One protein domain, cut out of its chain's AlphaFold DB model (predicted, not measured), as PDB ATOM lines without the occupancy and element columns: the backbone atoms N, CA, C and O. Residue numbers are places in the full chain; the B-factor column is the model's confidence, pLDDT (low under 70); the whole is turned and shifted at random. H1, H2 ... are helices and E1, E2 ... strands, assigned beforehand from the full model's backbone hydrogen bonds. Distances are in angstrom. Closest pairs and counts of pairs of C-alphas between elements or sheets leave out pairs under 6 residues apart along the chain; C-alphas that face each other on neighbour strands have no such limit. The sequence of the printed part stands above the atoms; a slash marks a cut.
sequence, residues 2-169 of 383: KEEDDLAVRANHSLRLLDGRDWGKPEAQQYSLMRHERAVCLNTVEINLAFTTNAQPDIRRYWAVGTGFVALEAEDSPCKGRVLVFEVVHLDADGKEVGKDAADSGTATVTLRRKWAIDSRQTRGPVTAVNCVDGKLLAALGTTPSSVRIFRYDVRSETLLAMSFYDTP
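This is residues 2 to 169 of the 383 residues of the protein "Hypothetical protein" of Aplanochytrium stocchinoi (UniProt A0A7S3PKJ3). Two four-stranded sheets make a sandwich, partly face to face: E3 and E4 of the strongly curled first sheet cover E7 and E8 of the second, while the far ends of E5 and E6 reach away from it. The short hairpin E1-E2 lies near the first sheet's edge strands E3 and E6, and the small helix H1 follows E6 where the chain changes sheets. The printed part has 168 residues, mostly strand, with six strands, one helix and four more strands along the chain; the sheets E3-E4-E5-E6, E7-E8-E9-E10 and E1-E2 are all antiparallel. It is compact, with a radius of gyration of the C-alphas of 17.8 A and spans of 53 by 49 by 30 A.

E1, residues 14 to 16, begins at C-alpha 14 (152.046, 159.464, 160.444), and E2 holds residues 30 to 32. E3, residues 37 to 48, is 28.1 A long and bends by 72 degrees at residue 40. E4, residues 59 to 69, is 30.6 A long, E5, residues 83 to 91, 25.0 A, and E6, residues 109 to 118, 27.5 A. H1 holds residues 120 to 123, E7 127 to 133 and E8 136 to 141. E9, residues 146 to 154, is 24.8 A long. E10, residues 159 to 168, is 25.6 A long, bends by 61 degrees at residue 164 and ends at C-alpha 168 (163.533, 186.152, 157.169).

E1 and E2 form a hairpin, with N 15 and O 31 2.8 A apart. The closest C-alphas of E2 and E6 are those of Tyr 31 and Leu 112, 7.5 A apart. E3 to E6 form a meander, each strand the antiparallel neighbour of the one before, with N 45 and O 62 at 2.8 A, N 65 and O 84 at 2.8 A, and N 87 and O 113 at 2.9 A. E7 to E10 form a second meander, with N 138 and O 131 at 2.8 A, N 139 and O 149 at 2.9 A, and N 148 and O 166 at 2.8 A. Both sheets are strongly twisted; in the sandwich their strands stand at 30 degrees. The closest C-alphas of E4 and E7 are those of Gly 66 and Val 127, 4.6 A apart. H1 only grazes each of these two sheets and is too short for an O i to N i+4 pair.

The C-alphas of Asp 76 and Ser 105 are the two farthest apart, 53.5 A. The printed part has no cut. The links E1 to E2, E4 to E5 and E5 to E6 are long. The model's mean pLDDT over the printed part is 83.0; residues 2 to 12, 24 to 28, 52 to 54, 72 to 74 and 99 to 108 are under 70.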
ATOM      1  N   LYS A   2     129.972 161.934 149.902       46.62
ATOM      2  CA  LYS A   2     130.630 161.370 148.691       46.62
ATOM      3  C   LYS A   2     131.806 162.206 148.136       46.62
ATOM      4  O   LYS A   2     132.120 162.120 146.964       46.62
ATOM      5  N   GLU A   3     132.462 163.001 148.982       37.25
ATOM      6  CA  GLU A   3     133.785 163.598 148.679       37.25
ATOM      7  C   GLU A   3     134.840 163.201 149.723       37.25
ATOM      8  O   GLU A   3     136.029 163.192 149.429       37.25
ATOM      9  N   GLU A   4     134.417 162.814 150.932       42.50
ATOM     10  CA  GLU A   4     135.312 162.332 151.990       42.50
ATOM     11  C   GLU A   4     135.739 160.865 151.786       42.50
ATOM     12  O   GLU A   4     136.850 160.504 152.170       42.50
ATOM     13  N   ASP A   5     134.921 160.047 151.109       38.22
ATOM     14  CA  ASP A   5     135.194 158.614 150.897       38.22
ATOM     15  C   ASP A   5     136.139 158.333 149.710       38.22
ATOM     16  O   ASP A   5     136.945 157.406 149.775       38.22
ATOM     17  N   ASP A   6     136.166 159.182 148.673       38.28
ATOM     18  CA  ASP A   6     137.114 159.052 147.544       38.28
ATOM     19  C   ASP A   6     138.535 159.541 147.898       38.28
ATOM     20  O   ASP A   6     139.481 159.453 147.103       38.28
ATOM     21  N   LEU A   7     138.726 160.019 149.134       41.94
ATOM     22  CA  LEU A   7     140.033 160.351 149.688       41.94
ATOM     23  C   LEU A   7     140.700 159.193 150.450       41.94
ATOM     24  O   LEU A   7     141.822 159.358 150.933       41.94
ATOM     25  N   ALA A   8     140.071 158.015 150.479       34.53
ATOM     26  CA  ALA A   8     140.498 156.811 151.197       34.53
ATOM     27  C   ALA A   8     141.712 156.064 150.595       34.53
ATOM     28  O   ALA A   8     141.916 154.878 150.856       34.53
ATOM     29  N   VAL A   9     142.583 156.738 149.838       46.53
ATOM     30  CA  VAL A   9     143.880 156.184 149.416       46.53
ATOM     31  C   VAL A   9     144.980 156.788 150.292       46.53
ATOM     32  O   VAL A   9     145.632 157.755 149.921       46.53
ATOM     33  N   ARG A  10     145.120 156.195 151.490       44.25
ATOM     34  CA  ARG A  10     146.210 156.289 152.487       44.25
ATOM     35  C   ARG A  10     146.746 157.697 152.811       44.25
ATOM     36  O   ARG A  10     147.439 158.336 152.026       44.25
ATOM     37  N   ALA A  11     146.575 158.123 154.065       51.28
ATOM     38  CA  ALA A  11     147.456 159.132 154.651       51.28
ATOM     39  C   ALA A  11     148.917 158.643 154.549       51.28
ATOM     40  O   ALA A  11     149.283 157.647 155.166       51.28
ATOM     41  N   ASN A  12     149.747 159.314 153.745       67.69
ATOM     42  CA  ASN A  12     151.123 158.870 153.478       67.69
ATOM     43  C   ASN A  12     152.097 159.140 154.638       67.69
ATOM     44  O   ASN A  12     153.226 158.666 154.589       67.69
ATOM     45  N   HIS A  13     151.714 159.945 155.636       82.94
ATOM     46  CA  HIS A  13     152.570 160.309 156.768       82.94
ATOM     47  C   HIS A  13     151.828 160.129 158.093       82.94
ATOM     48  O   HIS A  13     150.638 160.429 158.219       82.94
ATOM     49  N   SER A  14     152.561 159.674 159.100       88.81
ATOM     50  CA  SER A  14     152.046 159.464 160.444       88.81
ATOM     51  C   SER A  14     153.137 159.664 161.480       88.81
ATOM     52  O   SER A  14     154.300 159.358 161.216       88.81
ATOM     53  N   LEU A  15     152.750 160.102 162.669       89.50
ATOM     54  CA  LEU A  15     153.619 160.141 163.836       89.50
ATOM     55  C   LEU A  15     153.443 158.836 164.606       89.50
ATOM     56  O   LEU A  15     152.314 158.381 164.791       89.50
ATOM     57  N   ARG A  16     154.550 158.239 165.036       88.25
ATOM     58  CA  ARG A  16     154.557 157.005 165.823       88.25
ATOM     59  C   ARG A  16     155.335 157.238 167.100       88.25
ATOM     60  O   ARG A  16     156.373 157.899 167.072       88.25
ATOM     61  N   LEU A  17     154.824 156.693 168.194       86.69
ATOM     62  CA  LEU A  17     155.530 156.655 169.460       86.69
ATOM     63  C   LEU A  17     156.242 155.306 169.574       86.69
ATOM     64  O   LEU A  17     155.599 154.265 169.498       86.69
ATOM     65  N   LEU A  18     157.563 155.335 169.734       85.31
ATOM     66  CA  LEU A  18     158.382 154.143 169.947       85.31
ATOM     67  C   LEU A  18     159.006 154.239 171.340       85.31
ATOM     68  O   LEU A  18     159.634 155.249 171.660       85.31
ATOM     69  N   ASP A  19     158.821 153.211 172.162       80.06
ATOM     70  CA  ASP A  19     159.504 153.091 173.450       80.06
ATOM     71  C   ASP A  19     160.880 152.459 173.210       80.06
ATOM     72  O   ASP A  19     160.988 151.415 172.581       80.06
ATOM     73  N   GLY A  20     161.959 153.092 173.672       81.50
ATOM     74  CA  GLY A  20     163.321 152.600 173.440       81.50
ATOM     75  C   GLY A  20     163.653 151.285 174.156       81.50
ATOM     76  O   GLY A  20     164.682 150.683 173.857       81.50
ATOM     77  N   ARG A  21     162.815 150.838 175.102       79.50
ATOM     78  CA  ARG A  21     163.027 149.594 175.862       79.50
ATOM     79  C   ARG A  21     162.716 148.347 175.039       79.50
ATOM     80  O   ARG A  21     163.457 147.371 175.109       79.50
ATOM     81  N   ASP A  22     161.638 148.385 174.266       78.19
ATOM     82  CA  ASP A  22     161.151 147.266 173.452       78.19
ATOM     83  C   ASP A  22     161.055 147.612 171.955       78.19
ATOM     84  O   ASP A  22     160.715 146.752 171.144       78.19
ATOM     85  N   TRP A  23     161.370 148.861 171.590       76.88
ATOM     86  CA  TRP A  23     161.168 149.465 170.269       76.88
ATOM     87  C   TRP A  23     159.709 149.439 169.788       76.88
ATOM     88  O   TRP A  23     159.438 149.725 168.620       76.88
ATOM     89  N   GLY A  24     158.777 149.177 170.713       63.47
ATOM     90  CA  GLY A  24     157.344 149.022 170.514       63.47
ATOM     91  C   GLY A  24     156.947 147.872 169.581       63.47
ATOM     92  O   GLY A  24     157.678 147.444 168.688       63.47
ATOM     93  N   LYS A  25     155.694 147.417 169.700       61.09
ATOM     94  CA  LYS A  25     155.022 146.816 168.537       61.09
ATOM     95  C   LYS A  25     154.706 147.955 167.554       61.09
ATOM     96  O   LYS A  25     154.190 148.972 168.006       61.09
ATOM     97  N   PRO A  26     154.933 147.819 166.233       52.72
ATOM     98  CA  PRO A  26     154.706 148.897 165.256       52.72
ATOM     99  C   PRO A  26     153.275 149.462 165.237       52.72
ATOM    100  O   PRO A  26     153.045 150.560 164.737       52.72
ATOM    101  N   GLU A  27     152.322 148.688 165.757       52.09
ATOM    102  CA  GLU A  27     150.900 149.019 165.879       52.09
ATOM    103  C   GLU A  27     150.579 149.833 167.145       52.09
ATOM    104  O   GLU A  27     149.457 150.314 167.306       52.09
ATOM    105  N   ALA A  28     151.557 150.027 168.035       56.06
ATOM    106  CA  ALA A  28     151.437 150.915 169.175       56.06
ATOM    107  C   ALA A  28     151.357 152.369 168.682       56.06
ATOM    108  O   ALA A  28     152.341 152.991 168.296       56.06
ATOM    109  N   GLN A  29     150.136 152.898 168.699       70.50
ATOM    110  CA  GLN A  29     149.817 154.322 168.770       70.50
ATOM    111  C   GLN A  29     150.412 155.200 167.666       70.50
ATOM    112  O   GLN A  29     151.428 155.886 167.808       70.50
ATOM    113  N   GLN A  30     149.683 155.223 166.555       80.62
ATOM    114  CA  GLN A  30     149.963 156.060 165.403       80.62
ATOM    115  C   GLN A  30     148.988 157.247 165.349       80.62
ATOM    116  O   GLN A  30     147.774 157.058 165.345       80.62
ATOM    117  N   TYR A  31     149.509 158.468 165.217       86.88
ATOM    118  CA  TYR A  31     148.712 159.631 164.826       86.88
ATOM    119  C   TYR A  31     148.859 159.856 163.317       86.88
ATOM    120  O   TYR A  31     149.914 160.275 162.832       86.88
ATOM    121  N   SER A  32     147.807 159.560 162.559       89.25
ATOM    122  CA  SER A  32     147.787 159.754 161.106       89.25
ATOM    123  C   SER A  32     147.570 161.227 160.755       89.25
ATOM    124  O   SER A  32     146.672 161.881 161.288       89.25
ATOM    125  N   LEU A  33     148.400 161.760 159.854       90.00
ATOM    126  CA  LEU A  33     148.236 163.119 159.336       90.00
ATOM    127  C   LEU A  33     147.117 163.178 158.286       90.00
ATOM    128  O   LEU A  33     146.637 162.151 157.804       90.00
ATOM    129  N   MET A  34     146.684 164.390 157.937       88.69
ATOM    130  CA  MET A  34     145.676 164.588 156.891       88.69
ATOM    131  C   MET A  34     146.213 164.184 155.509       88.69
ATOM    132  O   MET A  34     147.422 164.111 155.276       88.69
ATOM    133  N   ARG A  35     145.312 163.952 154.547       83.50
ATOM    134  CA  ARG A  35     145.710 163.728 153.150       83.50
ATOM    135  C   ARG A  35     146.530 164.930 152.657       83.50
ATOM    136  O   ARG A  35     146.185 166.071 152.946       83.50
ATOM    137  N   HIS A  36     147.618 164.662 151.933       84.88
ATOM    138  CA  HIS A  36     148.576 165.670 151.447       84.88
ATOM    139  C   HIS A  36     149.358 166.437 152.525       84.88
ATOM    140  O   HIS A  36     150.218 167.247 152.182       84.88
ATOM    141  N   GLU A  37     149.141 166.155 153.808       89.94
ATOM    142  CA  GLU A  37     149.923 166.727 154.895       89.94
ATOM    143  C   GLU A  37     151.194 165.908 155.135       89.94
ATOM    144  O   GLU A  37     151.165 164.680 155.236       89.94
ATOM    145  N   ARG A  38     152.328 166.598 155.247       91.19
ATOM    146  CA  ARG A  38     153.626 166.012 155.582       91.19
ATOM    147  C   ARG A  38     154.159 166.646 156.858       91.19
ATOM    148  O   ARG A  38     154.079 167.863 157.018       91.19
ATOM    149  N   ALA A  39     154.726 165.831 157.744       93.94
ATOM    150  CA  ALA A  39     155.553 166.336 158.833       93.94
ATOM    151  C   ALA A  39     156.863 166.865 158.240       93.94
ATOM    152  O   ALA A  39     157.541 166.146 157.509       93.94
ATOM    153  N   VAL A  40     157.184 168.125 158.521       93.94
ATOM    154  CA  VAL A  40     158.377 168.807 157.999       93.94
ATOM    155  C   VAL A  40     159.445 168.918 159.078       93.94
ATOM    156  O   VAL A  40     160.622 168.722 158.799       93.94
ATOM    157  N   CYS A  41     159.037 169.192 160.315       95.44
ATOM    158  CA  CYS A  41     159.935 169.269 161.459       95.44
ATOM    159  C   CYS A  41     159.268 168.705 162.717       95.44
ATOM    160  O   CYS A  41     158.044 168.750 162.863       95.44
ATOM    161  N   LEU A  42     160.085 168.189 163.632       95.81
ATOM    162  CA  LEU A  42     159.675 167.736 164.956       95.81
ATOM    163  C   LEU A  42     160.752 168.149 165.953       95.81
ATOM    164  O   LEU A  42     161.937 167.945 165.702       95.81
ATOM    165  N   ASN A  43     160.338 168.737 167.070       96.25
ATOM    166  CA  ASN A  43     161.245 169.056 168.161       96.25
ATOM    167  C   ASN A  43     160.526 168.970 169.508       96.25
ATOM    168  O   ASN A  43     159.305 169.122 169.608       96.25
ATOM    169  N   THR A  44     161.310 168.746 170.552       95.31
ATOM    170  CA  THR A  44     160.845 168.862 171.929       95.31
ATOM    171  C   THR A  44     160.759 170.341 172.294       95.31
ATOM    172  O   THR A  44     161.677 171.106 172.008       95.31
ATOM    173  N   VAL A  45     159.659 170.757 172.917       97.00
ATOM    174  CA  VAL A  45     159.414 172.151 173.301       97.00
ATOM    175  C   VAL A  45     158.966 172.251 174.750       97.00
ATOM    176  O   VAL A  45     158.225 171.407 175.250       97.00
ATOM    177  N   GLU A  46     159.397 173.307 175.422       96.06
ATOM    178  CA  GLU A  46     159.009 173.631 176.789       96.06
ATOM    179  C   GLU A  46     158.040 174.815 176.770       96.06
ATOM    180  O   GLU A  46     158.354 175.892 176.256       96.06
ATOM    181  N   ILE A  47     156.834 174.602 177.296       96.19
ATOM    182  CA  ILE A  47     155.739 175.577 177.284       96.19
ATOM    183  C   ILE A  47     155.324 175.864 178.727       96.19
ATOM    184  O   ILE A  47     155.056 174.941 179.496       96.19
ATOM    185  N   ASN A  48     155.268 177.146 179.082       94.50
ATOM    186  CA  ASN A  48     154.797 177.623 180.376       94.50
ATOM    187  C   ASN A  48     153.264 177.727 180.377       94.50
ATOM    188  O   ASN A  48     152.691 178.418 179.532       94.50
ATOM    189  N   LEU A  49     152.623 177.065 181.338       91.88
ATOM    190  CA  LEU A  49     151.169 177.013 181.512       91.88
ATOM    191  C   LEU A  49     150.648 177.944 182.610       91.88
ATOM    192  O   LEU A  49     149.454 177.939 182.904       91.88
ATOM    193  N   ALA A  50     151.522 178.736 183.233       87.31
ATOM    194  CA  ALA A  50     151.135 179.644 184.301       87.31
ATOM    195  C   ALA A  50     150.077 180.663 183.831       87.31
ATOM    196  O   ALA A  50     150.219 181.301 182.786       87.31
ATOM    197  N   PHE A  51     149.029 180.849 184.643       72.50
ATOM    198  CA  PHE A  51     147.893 181.733 184.340       72.50
ATOM    199  C   PHE A  51     148.283 183.215 184.239       72.50
ATOM    200  O   PHE A  51     147.690 183.973 183.470       72.50
ATOM    201  N   THR A  52     149.291 183.641 185.001       67.88
ATOM    202  CA  THR A  52     149.822 185.007 184.973       67.88
ATOM    203  C   THR A  52     151.338 184.998 184.856       67.88
ATOM    204  O   THR A  52     152.012 184.086 185.322       67.88
ATOM    205  N   THR A  53     151.896 186.063 184.280       63.50
ATOM    206  CA  THR A  53     153.349 186.279 184.176       63.50
ATOM    207  C   THR A  53     154.059 186.381 185.527       63.50
ATOM    208  O   THR A  53     155.268 186.194 185.573       63.50
ATOM    209  N   ASN A  54     153.323 186.666 186.608       64.81
ATOM    210  CA  ASN A  54     153.862 186.787 187.968       64.81
ATOM    211  C   ASN A  54     153.677 185.510 188.802       64.81
ATOM    212  O   ASN A  54     154.183 185.441 189.919       64.81
ATOM    213  N   ALA A  55     152.926 184.528 188.298       74.00
ATOM    214  CA  ALA A  55     152.824 183.232 188.946       74.00
ATOM    215  C   ALA A  55     154.120 182.439 188.749       74.00
ATOM    216  O   ALA A  55     154.888 182.673 187.811       74.00
ATOM    217  N   GLN A  56     154.350 181.480 189.642       82.12
ATOM    218  CA  GLN A  56     155.451 180.542 189.493       82.12
ATOM    219  C   GLN A  56     155.311 179.809 188.142       82.12
ATOM    220  O   GLN A  56     154.207 179.375 187.805       82.12
ATOM    221  N   PRO A  57     156.388 179.707 187.342       84.56
ATOM    222  CA  PRO A  57     156.305 179.109 186.016       84.56
ATOM    223  C   PRO A  57     155.951 177.614 186.107       84.56
ATOM    224  O   PRO A  57     156.655 176.857 186.771       84.56
ATOM    225  N   ASP A  58     154.894 177.190 185.406       91.94
ATOM    226  CA  ASP A  58     154.529 175.776 185.207       91.94
ATOM    227  C   ASP A  58     155.035 175.349 183.826       91.94
ATOM    228  O   ASP A  58     154.299 175.363 182.837       91.94
ATOM    229  N   ILE A  59     156.338 175.081 183.734       93.00
ATOM    230  CA  ILE A  59     156.979 174.683 182.478       93.00
ATOM    231  C   ILE A  59     156.818 173.181 182.295       93.00
ATOM    232  O   ILE A  59     157.333 172.386 183.081       93.00
ATOM    233  N   ARG A  60     156.155 172.792 181.204       94.25
ATOM    234  CA  ARG A  60     156.003 171.390 180.810       94.25
ATOM    235  C   ARG A  60     156.565 171.141 179.425       94.25
ATOM    236  O   ARG A  60     156.567 172.020 178.563       94.25
ATOM    237  N   ARG A  61     157.037 169.914 179.228       94.75
ATOM    238  CA  ARG A  61     157.650 169.455 177.987       94.75
ATOM    239  C   ARG A  61     156.619 168.780 177.092       94.75
ATOM    240  O   ARG A  61     155.856 167.935 177.550       94.75
ATOM    241  N   TYR A  62     156.651 169.137 175.818       96.25
ATOM    242  CA  TYR A  62     155.776 168.638 174.767       96.25
ATOM    243  C   TYR A  62     156.583 168.331 173.504       96.25
ATOM    244  O   TYR A  62     157.732 168.750 173.373       96.25
ATOM    245  N   TRP A  63     155.961 167.653 172.545       96.50
ATOM    246  CA  TRP A  63     156.510 167.456 171.206       96.50
ATOM    247  C   TRP A  63     155.747 168.325 170.218       96.50
ATOM    248  O   TRP A  63     154.548 168.137 170.019       96.50
ATOM    249  N   ALA A  64     156.428 169.284 169.600       97.62
ATOM    250  CA  ALA A  64     155.859 170.097 168.538       97.62
ATOM    251  C   ALA A  64     156.228 169.509 167.176       97.62
ATOM    252  O   ALA A  64     157.381 169.157 166.931       97.62
ATOM    253  N   VAL A  65     155.248 169.452 166.280       97.56
ATOM    254  CA  VAL A  65     155.402 169.023 164.891       97.56
ATOM    255  C   VAL A  65     154.925 170.137 163.983       97.56
ATOM    256  O   VAL A  65     153.759 170.530 164.035       97.56
ATOM    257  N   GLY A  66     155.822 170.640 163.142       97.00
ATOM    258  CA  GLY A  66     155.465 171.522 162.041       97.00
ATOM    259  C   GLY A  66     155.126 170.707 160.800       97.00
ATOM    260  O   GLY A  66     155.864 169.790 160.427       97.00
ATOM    261  N   THR A  67     154.004 171.026 160.163       95.56
ATOM    262  CA  THR A  67     153.532 170.329 158.964       95.56
ATOM    263  C   THR A  67     153.421 171.254 157.757       95.56
ATOM    264  O   THR A  67     153.375 172.481 157.882       95.56
ATOM    265  N   GLY A  68     153.369 170.645 156.571       92.75
ATOM    266  CA  GLY A  68     153.118 171.301 155.293       92.75
ATOM    267  C   GLY A  68     152.158 170.476 154.434       92.75
ATOM    268  O   GLY A  68     152.315 169.263 154.312       92.75
ATOM    269  N   PHE A  69     151.166 171.130 153.841       88.81
ATOM    270  CA  PHE A  69     150.242 170.566 152.867       88.81
ATOM    271  C   PHE A  69     150.836 170.731 151.472       88.81
ATOM    272  O   PHE A  69     150.965 171.849 150.976       88.81
ATOM    273  N   VAL A  70     151.187 169.611 150.847       80.19
ATOM    274  CA  VAL A  70     151.744 169.572 149.493       80.19
ATOM    275  C   VAL A  70     150.621 169.220 148.525       80.19
ATOM    276  O   VAL A  70     150.219 168.058 148.437       80.19
ATOM    277  N   ALA A  71     150.092 170.233 147.841       73.12
ATOM    278  CA  ALA A  71     149.035 170.062 146.850       73.12
ATOM    279  C   ALA A  71     149.489 169.176 145.674       73.12
ATOM    280  O   ALA A  71     150.680 169.039 145.393       73.12
ATOM    281  N   LEU A  72     148.520 168.568 144.986       68.69
ATOM    282  CA  LEU A  72     148.762 167.705 143.822       68.69
ATOM    283  C   LEU A  72     149.300 168.482 142.612       68.69
ATOM    284  O   LEU A  72     150.070 167.928 141.836       68.69
ATOM    285  N   GLU A  73     148.943 169.760 142.491       64.88
ATOM    286  CA  GLU A  73     149.326 170.651 141.383       64.88
ATOM    287  C   GLU A  73     150.737 171.260 141.548       64.88
ATOM    288  O   GLU A  73     151.087 172.232 140.889       64.88
ATOM    289  N   ALA A  74     151.577 170.659 142.400       67.81
ATOM    290  CA  ALA A  74     152.990 170.995 142.576       67.81
ATOM    291  C   ALA A  74     153.256 172.466 142.986       67.81
ATOM    292  O   ALA A  74     152.738 172.913 144.008       67.81
ATOM    293  N   GLU A  75     154.149 173.168 142.281       76.06
ATOM    294  CA  GLU A  75     154.791 174.424 142.707       76.06
ATOM    295  C   GLU A  75     153.850 175.640 142.745       76.06
ATOM    296  O   GLU A  75     153.996 176.491 143.622       76.06
ATOM    297  N   ASP A  76     152.859 175.697 141.853       77.19
ATOM    298  CA  ASP A  76     151.981 176.869 141.693       77.19
ATOM    299  C   ASP A  76     150.877 176.954 142.757       77.19
ATOM    300  O   ASP A  76     150.222 177.985 142.937       77.19
ATOM    301  N   SER A  77     150.663 175.868 143.499       80.69
ATOM    302  CA  SER A  77     149.676 175.820 144.569       80.69
ATOM    303  C   SER A  77     150.206 176.448 145.863       80.69
ATOM    304  O   SER A  77     151.305 176.114 146.318       80.69
ATOM    305  N   PRO A  78     149.412 177.289 146.554       79.00
ATOM    306  CA  PRO A  78     149.828 177.869 147.821       79.00
ATOM    307  C   PRO A  78     150.025 176.773 148.872       79.00
ATOM    308  O   PRO A  78     149.088 176.067 149.257       79.00
ATOM    309  N   CYS A  79     151.248 176.666 149.383       83.50
ATOM    310  CA  CYS A  79     151.567 175.735 150.452       83.50
ATOM    311  C   CYS A  79     151.008 176.254 151.786       83.50
ATOM    312  O   CYS A  79     151.220 177.405 152.169       83.50
ATOM    313  N   LYS A  80     150.284 175.402 152.513       89.56
ATOM    314  CA  LYS A  80     149.769 175.680 153.866       89.56
ATOM    315  C   LYS A  80     150.463 174.759 154.861       89.56
ATOM    316  O   LYS A  80     151.062 173.774 154.464       89.56
ATOM    317  N   GLY A  81     150.355 175.018 156.154       92.06
ATOM    318  CA  GLY A  81     150.944 174.155 157.181       92.06
ATOM    319  C   GLY A  81     150.315 174.384 158.535       92.06
ATOM    320  O   GLY A  81     149.613 175.367 158.713       92.06
ATOM    321  N   ARG A  82     150.531 173.514 159.510       94.69
ATOM    322  CA  ARG A  82     150.062 173.743 160.884       94.69
ATOM    323  C   ARG A  82     151.115 173.317 161.888       94.69
ATOM    324  O   ARG A  82     152.041 172.587 161.548       94.69
ATOM    325  N   VAL A  83     150.968 173.782 163.123       97.19
ATOM    326  CA  VAL A  83     151.720 173.223 164.250       97.19
ATOM    327  C   VAL A  83     150.804 172.292 165.016       97.19
ATOM    328  O   VAL A  83     149.683 172.673 165.343       97.19
ATOM    329  N   LEU A  84     151.274 171.091 165.313       96.56
ATOM    330  CA  LEU A  84     150.609 170.128 166.180       96.56
ATOM    331  C   LEU A  84     151.472 169.938 167.425       96.56
ATOM    332  O   LEU A  84     152.669 169.694 167.302       96.56
ATOM    333  N   VAL A  85     150.885 170.062 168.612       96.94
ATOM    334  CA  VAL A  85     151.591 169.856 169.880       96.94
ATOM    335  C   VAL A  85     151.036 168.617 170.559       96.94
ATOM    336  O   VAL A  85     149.826 168.502 170.769       96.94
ATOM    337  N   PHE A  86     151.930 167.700 170.899       95.50
ATOM    338  CA  PHE A  86     151.619 166.418 171.499       95.50
ATOM    339  C   PHE A  86     152.197 166.308 172.901       95.50
ATOM    340  O   PHE A  86     153.258 166.852 173.210       95.50
ATOM    341  N   GLU A  87     151.506 165.545 173.729       92.25
ATOM    342  CA  GLU A  87     151.995 165.066 175.010       92.25
ATOM    343  C   GLU A  87     151.968 163.543 175.033       92.25
ATOM    344  O   GLU A  87     151.144 162.905 174.372       92.25
ATOM    345  N   VAL A  88     152.892 162.974 175.795       88.06
ATOM    346  CA  VAL A  88     152.917 161.544 176.075       88.06
ATOM    347  C   VAL A  88     152.222 161.339 177.410       88.06
ATOM    348  O   VAL A  88     152.631 161.922 178.414       88.06
ATOM    349  N   VAL A  89     151.158 160.543 177.402       86.25
ATOM    350  CA  VAL A  89     150.371 160.202 178.590       86.25
ATOM    351  C   VAL A  89     150.502 158.719 178.891       86.25
ATOM    352  O   VAL A  89     150.595 157.896 177.980       86.25
ATOM    353  N   HIS A  90     150.507 158.380 180.174       84.12
ATOM    354  CA  HIS A  90     150.515 157.002 180.646       84.12
ATOM    355  C   HIS A  90     149.103 156.658 181.112       84.12
ATOM    356  O   HIS A  90     148.539 157.389 181.921       84.12
ATOM    357  N   LEU A  91     148.526 155.589 180.571       82.00
ATOM    358  CA  LEU A  91     147.162 155.151 180.857       82.00
ATOM    359  C   LEU A  91     147.185 153.795 181.568       82.00
ATOM    360  O   LEU A  91     147.983 152.938 181.195       82.00
ATOM    361  N   ASP A  92     146.333 153.579 182.566       81.31
ATOM    362  CA  ASP A  92     146.128 152.249 183.158       81.31
ATOM    363  C   ASP A  92     145.324 151.323 182.220       81.31
ATOM    364  O   ASP A  92     144.948 151.696 181.105       81.31
ATOM    365  N   ALA A  93     145.065 150.091 182.673       76.31
ATOM    366  CA  ALA A  93     144.233 149.125 181.952       76.31
ATOM    367  C   ALA A  93     142.791 149.623 181.718       76.31
ATOM    368  O   ALA A  93     142.152 149.198 180.757       76.31
ATOM    369  N   ASP A  94     142.311 150.551 182.552       76.81
ATOM    370  CA  ASP A  94     140.984 151.164 182.469       76.81
ATOM    371  C   ASP A  94     140.984 152.465 181.632       76.81
ATOM    372  O   ASP A  94     139.946 153.114 181.481       76.81
ATOM    373  N   GLY A  95     142.132 152.865 181.071       75.56
ATOM    374  CA  GLY A  95     142.289 154.062 180.244       75.56
ATOM    375  C   GLY A  95     142.383 155.384 181.017       75.56
ATOM    376  O   GLY A  95     142.273 156.448 180.401       75.56
ATOM    377  N   LYS A  96     142.577 155.364 182.339       80.06
ATOM    378  CA  LYS A  96     142.787 156.571 183.153       80.06
ATOM    379  C   LYS A  96     144.250 156.977 183.166       80.06
ATOM    380  O   LYS A  96     145.144 156.139 183.204       80.06
ATOM    381  N   GLU A  97     144.486 158.288 183.180       80.06
ATOM    382  CA  GLU A  97     145.834 158.835 183.310       80.06
ATOM    383  C   GLU A  97     146.453 158.465 184.653       80.06
ATOM    384  O   GLU A  97     145.898 158.752 185.715       80.06
ATOM    385  N   VAL A  98     147.642 157.879 184.587       78.94
ATOM    386  CA  VAL A  98     148.447 157.536 185.751       78.94
ATOM    387  C   VAL A  98     149.745 158.328 185.719       78.94
ATOM    388  O   VAL A  98     150.262 158.694 184.661       78.94
ATOM    389  N   GLY A  99     150.280 158.604 186.907       69.75
ATOM    390  CA  GLY A  99     151.594 159.215 187.046       69.75
ATOM    391  C   GLY A  99     152.693 158.347 186.432       69.75
ATOM    392  O   GLY A  99     152.558 157.129 186.297       69.75
ATOM    393  N   LYS A 100     153.812 158.990 186.099       64.00
ATOM    394  CA  LYS A 100     154.980 158.344 185.492       64.00
ATOM    395  C   LYS A 100     155.503 157.163 186.328       64.00
ATOM    396  O   LYS A 100     155.899 156.153 185.762       64.00
ATOM    397  N   ASP A 101     155.391 157.256 187.653       58.41
ATOM    398  CA  ASP A 101     155.854 156.240 188.610       58.41
ATOM    399  C   ASP A 101     155.069 154.918 188.529       58.41
ATOM    400  O   ASP A 101     155.607 153.850 188.804       58.41
ATOM    401  N   ALA A 102     153.804 154.960 188.098       56.06
ATOM    402  CA  ALA A 102     152.990 153.763 187.872       56.06
ATOM    403  C   ALA A 102     153.214 153.141 186.482       56.06
ATOM    404  O   ALA A 102     152.732 152.046 186.203       56.06
ATOM    405  N   ALA A 103     153.932 153.827 185.587       54.56
ATOM    406  CA  ALA A 103     154.308 153.271 184.293       54.56
ATOM    407  C   ALA A 103     155.514 152.326 184.389       54.56
ATOM    408  O   ALA A 103     155.637 151.405 183.579       54.56
ATOM    409  N   ASP A 104     156.365 152.503 185.403       56.47
ATOM    410  CA  ASP A 104     157.531 151.651 185.648       56.47
ATOM    411  C   ASP A 104     157.161 150.278 186.237       56.47
ATOM    412  O   ASP A 104     157.952 149.341 186.145       56.47
ATOM    413  N   SER A 105     155.931 150.099 186.745       60.59
ATOM    414  CA  SER A 105     155.403 148.786 187.149       60.59
ATOM    415  C   SER A 105     154.964 147.903 185.969       60.59
ATOM    416  O   SER A 105     154.473 146.796 186.185       60.59
ATOM    417  N   GLY A 106     155.127 148.369 184.723       60.53
ATOM    418  CA  GLY A 106     154.919 147.580 183.501       60.53
ATOM    419  C   GLY A 106     153.459 147.385 183.072       60.53
ATOM    420  O   GLY A 106     153.203 146.718 182.075       60.53
ATOM    421  N   THR A 107     152.500 147.966 183.794       61.91
ATOM    422  CA  THR A 107     151.055 147.810 183.542       61.91
ATOM    423  C   THR A 107     150.413 148.980 182.795       61.91
ATOM    424  O   THR A 107     149.240 148.887 182.437       61.91
ATOM    425  N   ALA A 108     151.137 150.079 182.560       69.81
ATOM    426  CA  ALA A 108     150.580 151.272 181.922       69.81
ATOM    427  C   ALA A 108     150.850 151.309 180.409       69.81
ATOM    428  O   ALA A 108     151.982 151.138 179.955       69.81
ATOM    429  N   THR A 109     149.816 151.616 179.629       75.44
ATOM    430  CA  THR A 109     149.915 151.856 178.187       75.44
ATOM    431  C   THR A 109     150.370 153.289 177.930       75.44
ATOM    432  O   THR A 109     149.748 154.245 178.396       75.44
ATOM    433  N   VAL A 110     151.441 153.469 177.157       79.69
ATOM    434  CA  VAL A 110     151.952 154.798 176.795       79.69
ATOM    435  C   VAL A 110     151.280 155.287 175.513       79.69
ATOM    436  O   VAL A 110     151.230 154.565 174.518       79.69
ATOM    437  N   THR A 111     150.761 156.517 175.541       81.56
ATOM    438  CA  THR A 111     149.925 157.075 174.474       81.56
ATOM    439  C   THR A 111     150.380 158.446 174.009       81.56
ATOM    440  O   THR A 111     150.725 159.299 174.826       81.56
ATOM    441  N   LEU A 112     150.320 158.693 172.695       86.81
ATOM    442  CA  LEU A 112     150.528 160.022 172.123       86.81
ATOM    443  C   LEU A 112     149.192 160.772 172.004       86.81
ATOM    444  O   LEU A 112     148.355 160.442 171.163       86.81
ATOM    445  N   ARG A 113     149.004 161.826 172.802       89.25
ATOM    446  CA  ARG A 113     147.809 162.676 172.749       89.25
ATOM    447  C   ARG A 113     148.116 164.012 172.088       89.25
ATOM    448  O   ARG A 113     149.025 164.729 172.499       89.25
ATOM    449  N   ARG A 114     147.318 164.393 171.086       92.25
ATOM    450  CA  ARG A 114     147.349 165.753 170.527       92.25
ATOM    451  C   ARG A 114     146.697 166.719 171.514       92.25
ATOM    452  O   ARG A 114     145.488 166.649 171.713       92.25
ATOM    453  N   LYS A 115     147.483 167.642 172.063       91.81
ATOM    454  CA  LYS A 115     147.023 168.632 173.039       91.81
ATOM    455  C   LYS A 115     146.534 169.919 172.383       91.81
ATOM    456  O   LYS A 115     145.398 170.323 172.595       91.81
ATOM    457  N   TRP A 116     147.362 170.525 171.531       93.56
ATOM    458  CA  TRP A 116     147.042 171.790 170.860       93.56
ATOM    459  C   TRP A 116     147.366 171.744 169.372       93.56
ATOM    460  O   TRP A 116     148.155 170.915 168.910       93.56
ATOM    461  N   ALA A 117     146.769 172.666 168.618       93.31
ATOM    462  CA  ALA A 117     147.096 172.883 167.220       93.31
ATOM    463  C   ALA A 117     147.013 174.370 166.851       93.31
ATOM    464  O   ALA A 117     146.079 175.062 167.249       93.31
ATOM    465  N   ILE A 118     147.962 174.839 166.039       92.50
ATOM    466  CA  ILE A 118     147.902 176.142 165.367       92.50
ATOM    467  C   ILE A 118     147.503 175.880 163.920       92.50
ATOM    468  O   ILE A 118     148.295 175.348 163.145       92.50
ATOM    469  N   ASP A 119     146.268 176.231 163.568       88.50
ATOM    470  CA  ASP A 119     145.668 175.948 162.261       88.50
ATOM    471  C   ASP A 119     146.373 176.695 161.107       88.50
ATOM    472  O   ASP A 119     146.884 177.807 161.251       88.50
ATOM    473  N   SER A 120     146.297 176.091 159.925       81.31
ATOM    474  CA  SER A 120     146.690 176.604 158.611       81.31
ATOM    475  C   SER A 120     146.243 178.031 158.300       81.31
ATOM    476  O   SER A 120     146.947 178.769 157.609       81.31
ATOM    477  N   ARG A 121     145.099 178.458 158.844       80.56
ATOM    478  CA  ARG A 121     144.591 179.831 158.697       80.56
ATOM    479  C   ARG A 121     145.489 180.871 159.374       80.56
ATOM    480  O   ARG A 121     145.558 182.011 158.910       80.56
ATOM    481  N   GLN A 122     146.178 180.489 160.452       81.56
ATOM    482  CA  GLN A 122     147.065 181.375 161.213       81.56
ATOM    483  C   GLN A 122     148.510 181.346 160.697       81.56
ATOM    484  O   GLN A 122     149.180 182.382 160.682       81.56
ATOM    485  N   THR A 123     148.986 180.178 160.263       83.75
ATOM    486  CA  THR A 123     150.356 179.991 159.757       83.75
ATOM    487  C   THR A 123     150.542 180.565 158.352       83.75
ATOM    488  O   THR A 123     151.584 181.151 158.079       83.75
ATOM    489  N   ARG A 124     149.529 180.435 157.475       84.38
ATOM    490  CA  ARG A 124     149.523 180.909 156.073       84.38
ATOM    491  C   ARG A 124     150.683 180.392 155.200       84.38
ATOM    492  O   ARG A 124     150.903 180.926 154.121       84.38
ATOM    493  N   GLY A 125     151.391 179.359 155.652       90.62
ATOM    494  CA  GLY A 125     152.550 178.751 154.996       90.62
ATOM    495  C   GLY A 125     152.936 177.430 155.676       90.62
ATOM    496  O   GLY A 125     152.416 177.141 156.762       90.62
ATOM    497  N   PRO A 126     153.818 176.612 155.072       93.69
ATOM    498  CA  PRO A 126     154.357 175.415 155.714       93.69
ATOM    499  C   PRO A 126     155.139 175.785 156.973       93.69
ATOM    500  O   PRO A 126     155.807 176.817 157.008       93.69
ATOM    501  N   VAL A 127     155.096 174.938 157.999       97.00
ATOM    502  CA  VAL A 127     155.914 175.138 159.200       97.00
ATOM    503  C   VAL A 127     157.214 174.356 159.047       97.00
ATOM    504  O   VAL A 127     157.205 173.129 159.098       97.00
ATOM    505  N   THR A 128     158.325 175.059 158.839       96.31
ATOM    506  CA  THR A 128     159.596 174.446 158.417       96.31
ATOM    507  C   THR A 128     160.548 174.129 159.564       96.31
ATOM    508  O   THR A 128     161.362 173.222 159.436       96.31
ATOM    509  N   ALA A 129     160.427 174.824 160.695       97.56
ATOM    510  CA  ALA A 129     161.195 174.551 161.905       97.56
ATOM    511  C   ALA A 129     160.386 174.929 163.152       97.56
ATOM    512  O   ALA A 129     159.616 175.892 163.129       97.56
ATOM    513  N   VAL A 130     160.586 174.196 164.251       98.12
ATOM    514  CA  VAL A 130     159.972 174.472 165.558       98.12
ATOM    515  C   VAL A 130     160.997 174.337 166.682       98.12
ATOM    516  O   VAL A 130     161.896 173.496 166.628       98.12
ATOM    517  N   ASN A 131     160.869 175.178 167.702       97.88
ATOM    518  CA  ASN A 131     161.661 175.136 168.932       97.88
ATOM    519  C   ASN A 131     160.879 175.863 170.049       97.88
ATOM    520  O   ASN A 131     159.695 176.166 169.889       97.88
ATOM    521  N   CYS A 132     161.508 176.181 171.174       97.38
ATOM    522  CA  CYS A 132     160.926 177.017 172.215       97.38
ATOM    523  C   CYS A 132     161.925 178.037 172.751       97.38
ATOM    524  O   CYS A 132     163.132 177.817 172.745       97.38
ATOM    525  N   VAL A 133     161.407 179.153 173.256       96.94
ATOM    526  CA  VAL A 133     162.190 180.165 173.967       96.94
ATOM    527  C   VAL A 133     161.356 180.707 175.118       96.94
ATOM    528  O   VAL A 133     160.195 181.060 174.924       96.94
ATOM    529  N   ASP A 134     161.928 180.773 176.323       94.56
ATOM    530  CA  ASP A 134     161.274 181.398 177.486       94.56
ATOM    531  C   ASP A 134     159.854 180.836 177.762       94.56
ATOM    532  O   ASP A 134     158.874 181.572 177.935       94.56
ATOM    533  N   GLY A 135     159.726 179.502 177.708       94.75
ATOM    534  CA  GLY A 135     158.462 178.786 177.916       94.75
ATOM    535  C   GLY A 135     157.398 179.050 176.843       94.75
ATOM    536  O   GLY A 135     156.205 178.924 177.115       94.75
ATOM    537  N   LYS A 136     157.790 179.499 175.649       95.88
ATOM    538  CA  LYS A 136     156.888 179.814 174.534       95.88
ATOM    539  C   LYS A 136     157.305 179.026 173.305       95.88
ATOM    540  O   LYS A 136     158.494 178.804 173.079       95.88
ATOM    541  N   LEU A 137     156.330 178.650 172.489       97.88
ATOM    542  CA  LEU A 137     156.575 177.949 171.236       97.88
ATOM    543  C   LEU A 137     157.142 178.927 170.200       97.88
ATOM    544  O   LEU A 137     156.585 180.000 169.980       97.88
ATOM    545  N   LEU A 138     158.219 178.532 169.535       98.06
ATOM    546  CA  LEU A 138     158.819 179.225 168.404       98.06
ATOM    547  C   LEU A 138     158.569 178.395 167.143       98.06
ATOM    548  O   LEU A 138     158.871 177.202 167.125       98.06
ATOM    549  N   ALA A 139     158.037 179.003 166.086       97.94
ATOM    550  CA  ALA A 139     157.799 178.314 164.820       97.94
ATOM    551  C   ALA A 139     158.195 179.190 163.631       97.94
ATOM    552  O   ALA A 139     157.838 180.367 163.574       97.94
ATOM    553  N   ALA A 140     158.907 178.606 162.671       97.69
ATOM    554  CA  ALA A 140     159.182 179.229 161.389       97.69
ATOM    555  C   ALA A 140     158.101 178.873 160.371       97.69
ATOM    556  O   ALA A 140     157.818 177.701 160.126       97.69
ATOM    557  N   LEU A 141     157.512 179.904 159.778       95.81
ATOM    558  CA  LEU A 141     156.443 179.815 158.799       95.81
ATOM    559  C   LEU A 141     157.007 180.208 157.432       95.81
ATOM    560  O   LEU A 141     157.458 181.337 157.247       95.81
ATOM    561  N   GLY A 142     156.963 179.290 156.470       89.81
ATOM    562  CA  GLY A 142     157.439 179.478 155.100       89.81
ATOM    563  C   GLY A 142     156.497 180.318 154.236       89.81
ATOM    564  O   GLY A 142     156.118 179.891 153.151       89.81
ATOM    565  N   THR A 143     156.076 181.480 154.731       84.62
ATOM    566  CA  THR A 143     155.376 182.506 153.946       84.62
ATOM    567  C   THR A 143     156.360 183.263 153.045       84.62
ATOM    568  O   THR A 143     157.569 183.045 153.105       84.62
ATOM    569  N   THR A 144     155.867 184.176 152.211       82.88
ATOM    570  CA  THR A 144     156.689 185.136 151.459       82.88
ATOM    571  C   THR A 144     156.397 186.560 151.952       82.88
ATOM    572  O   THR A 144     155.334 187.095 151.631       82.88
ATOM    573  N   PRO A 145     157.298 187.193 152.737       86.62
ATOM    574  CA  PRO A 145     158.557 186.659 153.275       86.62
ATOM    575  C   PRO A 145     158.330 185.584 154.349       86.62
ATOM    576  O   PRO A 145     157.245 185.490 154.930       86.62
ATOM    577  N   SER A 146     159.352 184.766 154.608       92.50
ATOM    578  CA  SER A 146     159.292 183.744 155.658       92.50
ATOM    579  C   SER A 146     159.298 184.437 157.017       92.50
ATOM    580  O   SER A 146     159.910 185.490 157.171       92.50
ATOM    581  N   SER A 147     158.591 183.888 158.000       94.69
ATOM    582  CA  SER A 147     158.357 184.571 159.273       94.69
ATOM    583  C   SER A 147     158.532 183.614 160.442       94.69
ATOM    584  O   SER A 147     157.859 182.588 160.537       94.69
ATOM    585  N   VAL A 148     159.434 183.947 161.360       97.25
ATOM    586  CA  VAL A 148     159.601 183.245 162.634       97.25
ATOM    587  C   VAL A 148     158.674 183.884 163.653       97.25
ATOM    588  O   VAL A 148     158.770 185.080 163.907       97.25
ATOM    589  N   ARG A 149     157.777 183.105 164.257       96.81
ATOM    590  CA  ARG A 149     156.775 183.600 165.207       96.81
ATOM    591  C   ARG A 149     156.883 182.926 166.562       96.81
ATOM    592  O   ARG A 149     157.176 181.735 166.652       96.81
ATOM    593  N   ILE A 150     156.591 183.694 167.608       96.75
ATOM    594  CA  ILE A 150     156.435 183.196 168.976       96.75
ATOM    595  C   ILE A 150     154.953 183.076 169.307       96.75
ATOM    596  O   ILE A 150     154.185 184.018 169.097       96.75
ATOM    597  N   PHE A 151     154.586 181.942 169.889       96.25
ATOM    598  CA  PHE A 151     153.255 181.647 170.387       96.25
ATOM    599  C   PHE A 151     153.304 181.369 171.889       96.25
ATOM    600  O   PHE A 151     154.089 180.544 172.362       96.25
ATOM    601  N   ARG A 152     152.450 182.054 172.646       94.50
ATOM    602  CA  ARG A 152     152.278 181.841 174.087       94.50
ATOM    603  C   ARG A 152     150.993 181.069 174.329       94.50
ATOM    604  O   ARG A 152     149.982 181.358 173.693       94.50
ATOM    605  N   TYR A 153     151.031 180.130 175.265       94.38
ATOM    606  CA  TYR A 153     149.822 179.474 175.734       94.38
ATOM    607  C   TYR A 153     148.950 180.458 176.515       94.38
ATOM    608  O   TYR A 153     149.423 181.148 177.418       94.38
ATOM    609  N   ASP A 154     147.685 180.552 176.132       92.19
ATOM    610  CA  ASP A 154     146.673 181.314 176.839       92.19
ATOM    611  C   ASP A 154     145.737 180.350 177.560       92.19
ATOM    612  O   ASP A 154     145.017 179.577 176.934       92.19
ATOM    613  N   VAL A 155     145.749 180.409 178.892       89.06
ATOM    614  CA  VAL A 155     144.971 179.493 179.738       89.06
ATOM    615  C   VAL A 155     143.465 179.712 179.575       89.06
ATOM    616  O   VAL A 155     142.695 178.774 179.710       89.06
ATOM    617  N   ARG A 156     143.025 180.939 179.261       89.31
ATOM    618  CA  ARG A 156     141.592 181.265 179.147       89.31
ATOM    619  C   ARG A 156     140.956 180.659 177.904       89.31
ATOM    620  O   ARG A 156     139.829 180.186 177.966       89.31
ATOM    621  N   SER A 157     141.661 180.724 176.780       89.62
ATOM    622  CA  SER A 157     141.220 180.150 175.505       89.62
ATOM    623  C   SER A 157     141.763 178.743 175.252       89.62
ATOM    624  O   SER A 157     141.481 178.167 174.203       89.62
ATOM    625  N   GLU A 158     142.555 178.211 176.188       89.94
ATOM    626  CA  GLU A 158     143.231 176.914 176.114       89.94
ATOM    627  C   GLU A 158     143.981 176.688 174.788       89.94
ATOM    628  O   GLU A 158     144.066 175.572 174.272       89.94
ATOM    629  N   THR A 159     144.555 177.754 174.224       91.56
ATOM    630  CA  THR A 159     145.180 177.732 172.896       91.56
ATOM    631  C   THR A 159     146.500 178.494 172.854       91.56
ATOM    632  O   THR A 159     146.909 179.151 173.809       91.56
ATOM    633  N   LEU A 160     147.200 178.395 171.727       94.12
ATOM    634  CA  LEU A 160     148.454 179.094 171.473       94.12
ATOM    635  C   LEU A 160     148.182 180.376 170.680       94.12
ATOM    636  O   LEU A 160     147.750 180.324 169.530       94.12
ATOM    637  N   LEU A 161     148.466 181.529 171.286       93.50
ATOM    638  CA  LEU A 161     148.270 182.845 170.680       93.50
ATOM    639  C   LEU A 161     149.594 183.418 170.178       93.50
ATOM    640  O   LEU A 161     150.590 183.446 170.907       93.50
ATOM    641  N   ALA A 162     149.597 183.904 168.936       93.50
ATOM    642  CA  ALA A 162     150.744 184.594 168.355       93.50
ATOM    643  C   ALA A 162     151.034 185.897 169.118       93.50
ATOM    644  O   ALA A 162     150.116 186.655 169.424       93.50
ATOM    645  N   MET A 163     152.309 186.163 169.401       93.25
ATOM    646  CA  MET A 163     152.729 187.353 170.150       93.25
ATOM    647  C   MET A 163     153.650 188.282 169.365       93.25
ATOM    648  O   MET A 163     153.479 189.493 169.397       93.25
ATOM    649  N   SER A 164     154.667 187.723 168.715       95.62
ATOM    650  CA  SER A 164     155.724 188.490 168.057       95.62
ATOM    651  C   SER A 164     156.227 187.724 166.845       95.62
ATOM    652  O   SER A 164     156.099 186.495 166.792       95.62
ATOM    653  N   PHE A 165     156.795 188.442 165.880       95.81
ATOM    654  CA  PHE A 165     157.321 187.866 164.650       95.81
ATOM    655  C   PHE A 165     158.657 188.499 164.245       95.81
ATOM    656  O   PHE A 165     158.974 189.623 164.635       95.81
ATOM    657  N   TYR A 166     159.434 187.755 163.465       97.12
ATOM    658  CA  TYR A 166     160.688 188.179 162.862       97.12
ATOM    659  C   TYR A 166     160.769 187.641 161.436       97.12
ATOM    660  O   TYR A 166     160.762 186.426 161.232       97.12
ATOM    661  N   ASP A 167     160.858 188.535 160.457       96.19
ATOM    662  CA  ASP A 167     160.863 188.139 159.052       96.19
ATOM    663  C   ASP A 167     162.268 187.770 158.565       96.19
ATOM    664  O   ASP A 167     163.269 188.441 158.842       96.19
ATOM    665  N   THR A 168     162.331 186.684 157.800       94.75
ATOM    666  CA  THR A 168     163.533 186.152 157.169       94.75
ATOM    667  C   THR A 168     163.402 186.233 155.647       94.75
ATOM    668  O   THR A 168     162.310 186.051 155.106       94.75
ATOM    669  N   PRO A 169     164.502 186.505 154.916       91.38
ATOM    670  CA  PRO A 169     164.446 186.626 153.461       91.38
ATOM    671  C   PRO A 169     163.967 185.353 152.756       91.38
ATOM    672  O   PRO A 169     163.209 185.449 151.794       91.38
TER     673      PRO A 169